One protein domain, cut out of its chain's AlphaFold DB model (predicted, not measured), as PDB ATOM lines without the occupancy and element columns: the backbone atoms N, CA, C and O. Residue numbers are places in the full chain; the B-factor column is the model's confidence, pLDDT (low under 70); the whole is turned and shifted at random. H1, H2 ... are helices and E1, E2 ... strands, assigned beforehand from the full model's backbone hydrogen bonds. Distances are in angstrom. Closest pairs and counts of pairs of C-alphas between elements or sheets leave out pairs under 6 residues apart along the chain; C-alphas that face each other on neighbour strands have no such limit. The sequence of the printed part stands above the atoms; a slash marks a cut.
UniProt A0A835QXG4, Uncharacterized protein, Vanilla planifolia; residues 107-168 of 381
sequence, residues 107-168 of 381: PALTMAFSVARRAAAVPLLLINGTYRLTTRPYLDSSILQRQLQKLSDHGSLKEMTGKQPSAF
ATOM      1  N   PRO A 107      -8.709 -17.108  -6.843       84.75
ATOM      2  CA  PRO A 107      -8.424 -15.703  -6.567       84.75
ATOM      3  C   PRO A 107      -7.884 -15.480  -5.148       84.75
ATOM      4  O   PRO A 107      -7.118 -14.539  -4.925       84.75
ATOM      5  N   ALA A 108      -8.241 -16.336  -4.188       83.94
ATOM      6  CA  ALA A 108      -7.790 -16.231  -2.809       83.94
ATOM      7  C   ALA A 108      -6.307 -16.613  -2.683       83.94
ATOM      8  O   ALA A 108      -5.522 -15.866  -2.090       83.94
ATOM      9  N   LEU A 109      -5.895 -17.707  -3.333       84.94
ATOM     10  CA  LEU A 109      -4.484 -18.083  -3.465       84.94
ATOM     11  C   LEU A 109      -3.671 -16.985  -4.167       84.94
ATOM     12  O   LEU A 109      -2.571 -16.645  -3.724       84.94
ATOM     13  N   THR A 110      -4.223 -16.384  -5.224       87.50
ATOM     14  CA  THR A 110      -3.585 -15.267  -5.935       87.50
ATOM     15  C   THR A 110      -3.381 -14.051  -5.049       87.50
ATOM     16  O   THR A 110      -2.289 -13.474  -5.030       87.50
ATOM     17  N   MET A 111      -4.398 -13.681  -4.272       88.31
ATOM     18  CA  MET A 111      -4.295 -12.595  -3.308       88.31
ATOM     19  C   MET A 111      -3.200 -12.892  -2.277       88.31
ATOM     20  O   MET A 111      -2.293 -12.075  -2.107       88.31
ATOM     21  N   ALA A 112      -3.223 -14.077  -1.661       88.31
ATOM     22  CA  ALA A 112      -2.231 -14.487  -0.671       88.31
ATOM     23  C   ALA A 112      -0.800 -14.423  -1.234       88.31
ATOM     24  O   ALA A 112       0.092 -13.847  -0.607       88.31
ATOM     25  N   PHE A 113      -0.594 -14.931  -2.453       86.56
ATOM     26  CA  PHE A 113       0.697 -14.894  -3.137       86.56
ATOM     27  C   PHE A 113       1.157 -13.464  -3.454       86.56
ATOM     28  O   PHE A 113       2.327 -13.128  -3.268       86.56
ATOM     29  N   SER A 114       0.243 -12.597  -3.900       88.44
ATOM     30  CA  SER A 114       0.561 -11.200  -4.214       88.44
ATOM     31  C   SER A 114       0.999 -10.407  -2.977       88.44
ATOM     32  O   SER A 114       1.961  -9.643  -3.052       88.44
ATOM     33  N   VAL A 115       0.353 -10.646  -1.829       90.12
ATOM     34  CA  VAL A 115       0.653  -9.988  -0.547       90.12
ATOM     35  C   VAL A 115       1.973 -10.486   0.044       90.12
ATOM     36  O   VAL A 115       2.716  -9.709   0.644       90.12
ATOM     37  N   ALA A 116       2.282 -11.770  -0.140       87.12
ATOM     38  CA  ALA A 116       3.510 -12.390   0.351       87.12
ATOM     39  C   ALA A 116       4.760 -12.026  -0.468       87.12
ATOM     40  O   ALA A 116       5.883 -12.264  -0.023       87.12
ATOM     41  N   ARG A 117       4.607 -11.465  -1.673       84.88
ATOM     42  CA  ARG A 117       5.747 -11.139  -2.533       84.88
ATOM     43  C   ARG A 117       6.466  -9.883  -2.038       84.88
ATOM     44  O   ARG A 117       5.874  -8.813  -1.908       84.88
ATOM     45  N   ARG A 118       7.771 -10.003  -1.815       84.44
ATOM     46  CA  ARG A 118       8.663  -8.934  -1.347       84.44
ATOM     47  C   ARG A 118       9.856  -8.780  -2.288       84.44
ATOM     48  O   ARG A 118      10.043  -9.577  -3.207       84.44
ATOM     49  N   ALA A 119      10.649  -7.734  -2.088       81.88
ATOM     50  CA  ALA A 119      11.895  -7.524  -2.812       81.88
ATOM     51  C   ALA A 119      12.972  -7.025  -1.850       81.88
ATOM     52  O   ALA A 119      12.729  -6.090  -1.091       81.88
ATOM     53  N   ALA A 120      14.147  -7.647  -1.897       78.44
ATOM     54  CA  ALA A 120      15.308  -7.264  -1.104       78.44
ATOM     55  C   ALA A 120      16.401  -6.706  -2.018       78.44
ATOM     56  O   ALA A 120      16.616  -7.205  -3.128       78.44
ATOM     57  N   ALA A 121      17.099  -5.672  -1.562       78.31
ATOM     58  CA  ALA A 121      18.232  -5.108  -2.276       78.31
ATOM     59  C   ALA A 121      19.509  -5.841  -1.839       78.31
ATOM     60  O   ALA A 121      20.024  -5.616  -0.751       78.31
ATOM     61  N   VAL A 122      19.996  -6.750  -2.684       72.50
ATOM     62  CA  VAL A 122      21.174  -7.574  -2.399       72.50
ATOM     63  C   VAL A 122      22.397  -6.944  -3.069       72.50
ATOM     64  O   VAL A 122      22.404  -6.806  -4.304       72.50
ATOM     65  N   PRO A 123      23.431  -6.554  -2.302       74.94
ATOM     66  CA  PRO A 123      24.685  -6.090  -2.870       74.94
ATOM     67  C   PRO A 123      25.410  -7.265  -3.534       74.94
ATOM     68  O   PRO A 123      25.569  -8.335  -2.950       74.94
ATOM     69  N   LEU A 124      25.841  -7.071  -4.774       74.94
ATOM     70  CA  LEU A 124      26.601  -8.048  -5.540       74.94
ATOM     71  C   LEU A 124      28.004  -7.495  -5.790       74.94
ATOM     72  O   LEU A 124      28.152  -6.444  -6.416       74.94
ATOM     73  N   LEU A 125      29.018  -8.206  -5.299       73.38
ATOM     74  CA  LEU A 125      30.415  -7.927  -5.617       73.38
ATOM     75  C   LEU A 125      30.698  -8.459  -7.025       73.38
ATOM     76  O   LEU A 125      30.599  -9.660  -7.281       73.38
ATOM     77  N   LEU A 126      31.019  -7.564  -7.953       78.75
ATOM     78  CA  LEU A 126      31.492  -7.951  -9.275       78.75
ATOM     79  C   LEU A 126      32.975  -8.333  -9.220       78.75
ATOM     80  O   LEU A 126      33.725  -7.889  -8.355       78.75
ATOM     81  N   ILE A 127      33.414  -9.125 -10.199       82.62
ATOM     82  CA  ILE A 127      34.802  -9.614 -10.320       82.62
ATOM     83  C   ILE A 127      35.813  -8.453 -10.400       82.62
ATOM     84  O   ILE A 127      36.968  -8.599 -10.022       82.62
ATOM     85  N   ASN A 128      35.370  -7.274 -10.843       84.62
ATOM     86  CA  ASN A 128      36.165  -6.046 -10.891       84.62
ATOM     87  C   ASN A 128      36.285  -5.314  -9.532       84.62
ATOM     88  O   ASN A 128      36.784  -4.193  -9.504       84.62
ATOM     89  N   GLY A 129      35.784  -5.889  -8.432       81.44
ATOM     90  CA  GLY A 129      35.827  -5.296  -7.091       81.44
ATOM     91  C   GLY A 129      34.789  -4.199  -6.829       81.44
ATOM     92  O   GLY A 129      34.795  -3.602  -5.757       81.44
ATOM     93  N   THR A 130      33.884  -3.923  -7.776       84.88
ATOM     94  CA  THR A 130      32.805  -2.935  -7.589       84.88
ATOM     95  C   THR A 130      31.547  -3.572  -7.003       84.88
ATOM     96  O   THR A 130      31.190  -4.704  -7.339       84.88
ATOM     97  N   TYR A 131      30.847  -2.832  -6.141       80.00
ATOM     98  CA  TYR A 131      29.555  -3.246  -5.600       80.00
ATOM     99  C   TYR A 131      28.423  -2.751  -6.494       80.00
ATOM    100  O   TYR A 131      28.338  -1.565  -6.814       80.00
ATOM    101  N   ARG A 132      27.510  -3.652  -6.860       83.38
ATOM    102  CA  ARG A 132      26.266  -3.299  -7.545       83.38
ATOM    103  C   ARG A 132      25.077  -3.747  -6.719       83.38
ATOM    104  O   ARG A 132      24.962  -4.916  -6.368       83.38
ATOM    105  N   LEU A 133      24.166  -2.822  -6.451       81.62
ATOM    106  CA  LEU A 133      22.901  -3.155  -5.815       81.62
ATOM    107  C   LEU A 133      22.000  -3.878  -6.823       81.62
ATOM    108  O   LEU A 133      21.758  -3.373  -7.922       81.62
ATOM    109  N   THR A 134      21.512  -5.064  -6.465       78.88
ATOM    110  CA  THR A 134      20.555  -5.824  -7.280       78.88
ATOM    111  C   THR A 134      19.300  -6.110  -6.471       78.88
ATOM    112  O   THR A 134      19.363  -6.715  -5.407       78.88
ATOM    113  N   THR A 135      18.138  -5.681  -6.958       78.94
ATOM    114  CA  THR A 135      16.858  -5.999  -6.315       78.94
ATOM    115  C   THR A 135      16.443  -7.420  -6.678       78.94
ATOM    116  O   THR A 135      16.262  -7.732  -7.858       78.94
ATOM    117  N   ARG A 136      16.280  -8.287  -5.678       74.44
ATOM    118  CA  ARG A 136      15.829  -9.670  -5.846       74.44
ATOM    119  C   ARG A 136      14.427  -9.836  -5.256       74.44
ATOM    120  O   ARG A 136      14.254  -9.575  -4.065       74.44
ATOM    121  N   PRO A 137      13.426 -10.255  -6.050       76.06
ATOM    122  CA  PRO A 137      12.128 -10.611  -5.504       76.06
ATOM    123  C   PRO A 137      12.239 -11.920  -4.713       76.06
ATOM    124  O   PRO A 137      12.902 -12.856  -5.159       76.06
ATOM    125  N   TYR A 138      11.572 -11.989  -3.568       77.44
ATOM    126  CA  TYR A 138      11.448 -13.193  -2.750       77.44
ATOM    127  C   TYR A 138      10.005 -13.346  -2.257       77.44
ATOM    128  O   TYR A 138       9.191 -12.425  -2.367       77.44
ATOM    129  N   LEU A 139       9.672 -14.535  -1.763       79.94
ATOM    130  CA  LEU A 139       8.354 -14.844  -1.223       79.94
ATOM    131  C   LEU A 139       8.470 -15.018   0.290       79.94
ATOM    132  O   LEU A 139       9.251 -15.848   0.747       79.94
ATOM    133  N   ASP A 140       7.702 -14.240   1.046       80.06
ATOM    134  CA  ASP A 140       7.638 -14.345   2.500       80.06
ATOM    135  C   ASP A 140       6.645 -15.445   2.894       80.06
ATOM    136  O   ASP A 140       5.422 -15.293   2.802       80.06
ATOM    137  N   SER A 141       7.195 -16.576   3.318       76.56
ATOM    138  CA  SER A 141       6.473 -17.754   3.800       76.56
ATOM    139  C   SER A 141       5.570 -17.442   4.994       76.56
ATOM    140  O   SER A 141       4.418 -17.870   5.011       76.56
ATOM    141  N   SER A 142       6.039 -16.645   5.959       76.25
ATOM    142  CA  SER A 142       5.277 -16.307   7.167       76.25
ATOM    143  C   SER A 142       4.009 -15.518   6.832       76.25
ATOM    144  O   SER A 142       2.951 -15.717   7.436       76.25
ATOM    145  N   ILE A 143       4.106 -14.606   5.860       83.69
ATOM    146  CA  ILE A 143       2.973 -13.818   5.380       83.69
ATOM    147  C   ILE A 143       2.044 -14.720   4.577       83.69
ATOM    148  O   ILE A 143       0.839 -14.699   4.819       83.69
ATOM    149  N   LEU A 144       2.589 -15.539   3.674       84.62
ATOM    150  CA  LEU A 144       1.802 -16.464   2.863       84.62
ATOM    151  C   LEU A 144       0.970 -17.410   3.738       84.62
ATOM    152  O   LEU A 144      -0.237 -17.520   3.541       84.62
ATOM    153  N   GLN A 145       1.585 -18.034   4.743       82.88
ATOM    154  CA  GLN A 145       0.910 -18.939   5.674       82.88
ATOM    155  C   GLN A 145      -0.213 -18.241   6.435       82.88
ATOM    156  O   GLN A 145      -1.322 -18.767   6.500       82.88
ATOM    157  N   ARG A 146       0.043 -17.041   6.972       84.06
ATOM    158  CA  ARG A 146      -0.981 -16.259   7.677       84.06
ATOM    159  C   ARG A 146      -2.161 -15.914   6.771       84.06
ATOM    160  O   ARG A 146      -3.296 -15.920   7.236       84.06
ATOM    161  N   GLN A 147      -1.913 -15.612   5.496       85.12
ATOM    162  CA  GLN A 147      -2.991 -15.352   4.540       85.12
ATOM    163  C   GLN A 147      -3.775 -16.627   4.217       85.12
ATOM    164  O   GLN A 147      -4.999 -16.606   4.258       85.12
ATOM    165  N   LEU A 148      -3.100 -17.753   3.981       83.62
ATOM    166  CA  LEU A 148      -3.765 -19.029   3.696       83.62
ATOM    167  C   LEU A 148      -4.599 -19.545   4.880       83.62
ATOM    168  O   LEU A 148      -5.700 -20.044   4.666       83.62
ATOM    169  N   GLN A 149      -4.132 -19.369   6.119       84.00
ATOM    170  CA  GLN A 149      -4.889 -19.739   7.325       84.00
ATOM    171  C   GLN A 149      -6.180 -18.924   7.473       84.00
ATOM    172  O   GLN A 149      -7.248 -19.477   7.723       84.00
ATOM    173  N   LYS A 150      -6.120 -17.610   7.226       79.81
ATOM    174  CA  LYS A 150      -7.325 -16.765   7.218       79.81
ATOM    175  C   LYS A 150      -8.346 -17.226   6.176       79.81
ATOM    176  O   LYS A 150      -9.547 -17.135   6.406       79.81
ATOM    177  N   LEU A 151      -7.871 -17.722   5.036       73.12
ATOM    178  CA  LEU A 151      -8.726 -18.230   3.964       73.12
ATOM    179  C   LEU A 151      -9.325 -19.608   4.294       73.12
ATOM    180  O   LEU A 151     -10.469 -19.871   3.915       73.12
ATOM    181  N   SER A 152      -8.608 -20.473   5.027       67.75
ATOM    182  CA  SER A 152      -9.143 -21.771   5.469       67.75
ATOM    183  C   SER A 152     -10.255 -21.627   6.507       67.75
ATOM    184  O   SER A 152     -11.252 -22.347   6.431       67.75
ATOM    185  N   ASP A 153     -10.141 -20.654   7.413       63.12
ATOM    186  CA  ASP A 153     -11.153 -20.380   8.445       63.12
ATOM    187  C   ASP A 153     -12.484 -19.879   7.853       63.12
ATOM    188  O   ASP A 153     -13.532 -19.957   8.493       63.12
ATOM    189  N   HIS A 154     -12.470 -19.391   6.608       57.97
ATOM    190  CA  HIS A 154     -13.652 -18.912   5.883       57.97
ATOM    191  C   HIS A 154     -14.279 -19.963   4.946       57.97
ATOM    192  O   HIS A 154     -15.177 -19.650   4.170       57.97
ATOM    193  N   GLY A 155     -13.879 -21.236   5.064       49.38
ATOM    194  CA  GLY A 155     -14.648 -22.375   4.547       49.38
ATOM    195  C   GLY A 155     -14.427 -22.756   3.079       49.38
ATOM    196  O   GLY A 155     -15.089 -23.679   2.611       49.38
ATOM    197  N   SER A 156     -13.491 -22.126   2.358       50.53
ATOM    198  CA  SER A 156     -13.266 -22.408   0.924       50.53
ATOM    199  C   SER A 156     -12.218 -23.496   0.628       50.53
ATOM    200  O   SER A 156     -12.070 -23.897  -0.521       50.53
ATOM    201  N   LEU A 157     -11.495 -24.003   1.634       46.53
ATOM    202  CA  LEU A 157     -10.408 -24.987   1.468       46.53
ATOM    203  C   LEU A 157     -10.591 -26.188   2.407       46.53
ATOM    204  O   LEU A 157      -9.712 -26.537   3.190       46.53
ATOM    205  N   LYS A 158     -11.763 -26.831   2.358       40.06
ATOM    206  CA  LYS A 158     -12.086 -27.974   3.233       40.06
ATOM    207  C   LYS A 158     -11.513 -29.324   2.765       40.06
ATOM    208  O   LYS A 158     -11.667 -30.312   3.472       40.06
ATOM    209  N   GLU A 159     -10.814 -29.369   1.629       39.06
ATOM    210  CA  GLU A 159     -10.160 -30.591   1.118       39.06
ATOM    211  C   GLU A 159      -8.643 -30.667   1.385       39.06
ATOM    212  O   GLU A 159      -8.035 -31.703   1.132       39.06
ATOM    213  N   MET A 160      -8.011 -29.627   1.951       41.09
ATOM    214  CA  MET A 160      -6.558 -29.632   2.225       41.09
ATOM    215  C   MET A 160      -6.164 -30.104   3.635       41.09
ATOM    216  O   MET A 160      -4.977 -30.155   3.952       41.09
ATOM    217  N   THR A 161      -7.113 -30.485   4.493       37.59
ATOM    218  CA  THR A 161      -6.815 -30.859   5.888       37.59
ATOM    219  C   THR A 161      -7.427 -32.203   6.272       37.59
ATOM    220  O   THR A 161      -8.410 -32.276   7.008       37.59
ATOM    221  N   GLY A 162      -6.813 -33.288   5.800       27.55
ATOM    222  CA  GLY A 162      -6.907 -34.600   6.438       27.55
ATOM    223  C   GLY A 162      -5.700 -34.800   7.354       27.55
ATOM    224  O   GLY A 162      -4.612 -35.025   6.840       27.55
ATOM    225  N   LYS A 163      -5.918 -34.735   8.682       30.22
ATOM    226  CA  LYS A 163      -4.898 -34.673   9.760       30.22
ATOM    227  C   LYS A 163      -4.010 -33.431   9.655       30.22
ATOM    228  O   LYS A 163      -3.555 -33.110   8.571       30.22
ATOM    229  N   GLN A 164      -3.798 -32.726  10.772       28.08
ATOM    230  CA  GLN A 164      -2.938 -31.536  10.855       28.08
ATOM    231  C   GLN A 164      -1.698 -31.698   9.957       28.08
ATOM    232  O   GLN A 164      -0.823 -32.498  10.295       28.08
ATOM    233  N   PRO A 165      -1.602 -30.991   8.817       33.75
ATOM    234  CA  PRO A 165      -0.323 -30.867   8.163       33.75
ATOM    235  C   PRO A 165       0.514 -30.011   9.110       33.75
ATOM    236  O   PRO A 165       0.122 -28.893   9.451       33.75
ATOM    237  N   SER A 166       1.654 -30.525   9.564       33.75
ATOM    238  CA  SER A 166       2.766 -29.679   9.980       33.75
ATOM    239  C   SER A 166       3.107 -28.814   8.765       33.75
ATOM    240  O   SER A 166       3.845 -29.219   7.870       33.75
ATOM    241  N   ALA A 167       2.405 -27.686   8.641       31.14
ATOM    242  CA  ALA A 167       2.437 -26.847   7.465       31.14
ATOM    243  C   ALA A 167       3.855 -26.302   7.330       31.14
ATOM    244  O   ALA A 167       4.301 -25.493   8.145       31.14
ATOM    245  N   PHE A 168       4.552 -26.778   6.301       37.72
ATOM    246  CA  PHE A 168       5.843 -26.277   5.871       37.72
ATOM    247  C   PHE A 168       5.651 -24.856   5.342       37.72
ATOM    248  O   PHE A 168       5.380 -24.612   4.169       37.72
TER     249      PHE A 168
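This is residues 107 to 168 of the 381 residues of an uncharacterized protein of Vanilla planifolia (UniProt A0A835QXG4). A long two-stranded hairpin, E1 and E2, continues at its open end into two helices, H1 and H2, which lie side by side, so that the chain goes out along H1 and E1 and comes back along E2 and H2. After H2 a tail with no named element, residues 153 to 168, folds back in a loose loop. The printed part has 62 residues with two named helices and two named strands, in the order H1, E1, E2, H2; the sheet has the order E1 - E2 and is antiparallel, and the class is mixed, helices and strands. The whole is extended, with a radius of gyration of the C-alphas of 17.6 A, and spans 55 by 23 by 13 A.

H1, residues 107 to 116, and H2, residues 141 to 152, touch, with 11 pairs of C-alphas within 8 A. Their closest C-alphas are those of Ala 116 and Leu 144, 5.1 A apart. Their lines stand at a shallow tilt of 26 degrees, and they run opposite ways. E1, residues 117 to 125, and E2, residues 131 to 139, form a hairpin of antiparallel strands, with 155 degrees between their N-to-C directions. The C-alphas of 117 and 139, which face each other, are 4.7 A apart, and those of 125 and 131, which also face each other, 4.8 A. Across the pair, N 118 and O 138 are within hydrogen-bond range at 2.9 A, and so are N 132 and O 124 at 2.9 A. The closest C-alphas of H1 and E2 are those of Ala 116 and Leu 139, 5.7 A apart. E1 and H2 are apart. In H1 and H2 every O i to N i+4 pair is within hydrogen-bond range.

H1 begins at C-alpha 107, at (-8.424, -15.703, -6.567), and is 14.2 A long from first to last C-alpha. E1 follows directly and measures 25.1 A, ending at C-alpha 125, at (30.415, -7.927, -5.617). E2 measures 24.6 A. H2 measures 16.2 A and ends at C-alpha 152, at (-9.143, -21.771, 5.469).

The two C-alphas farthest apart are those of Asn 128 and Gly 155, 55.6 A. The outline is only just a rod, with spans of 55 by 23 by 13 A. The printed part has no cut, and the links H1 to E1, E1 to E2 and E2 to H2 are tight. The mean pLDDT of the printed part is 70.7, and residues 152 to 168, of which 152 belongs to H2, are under 70.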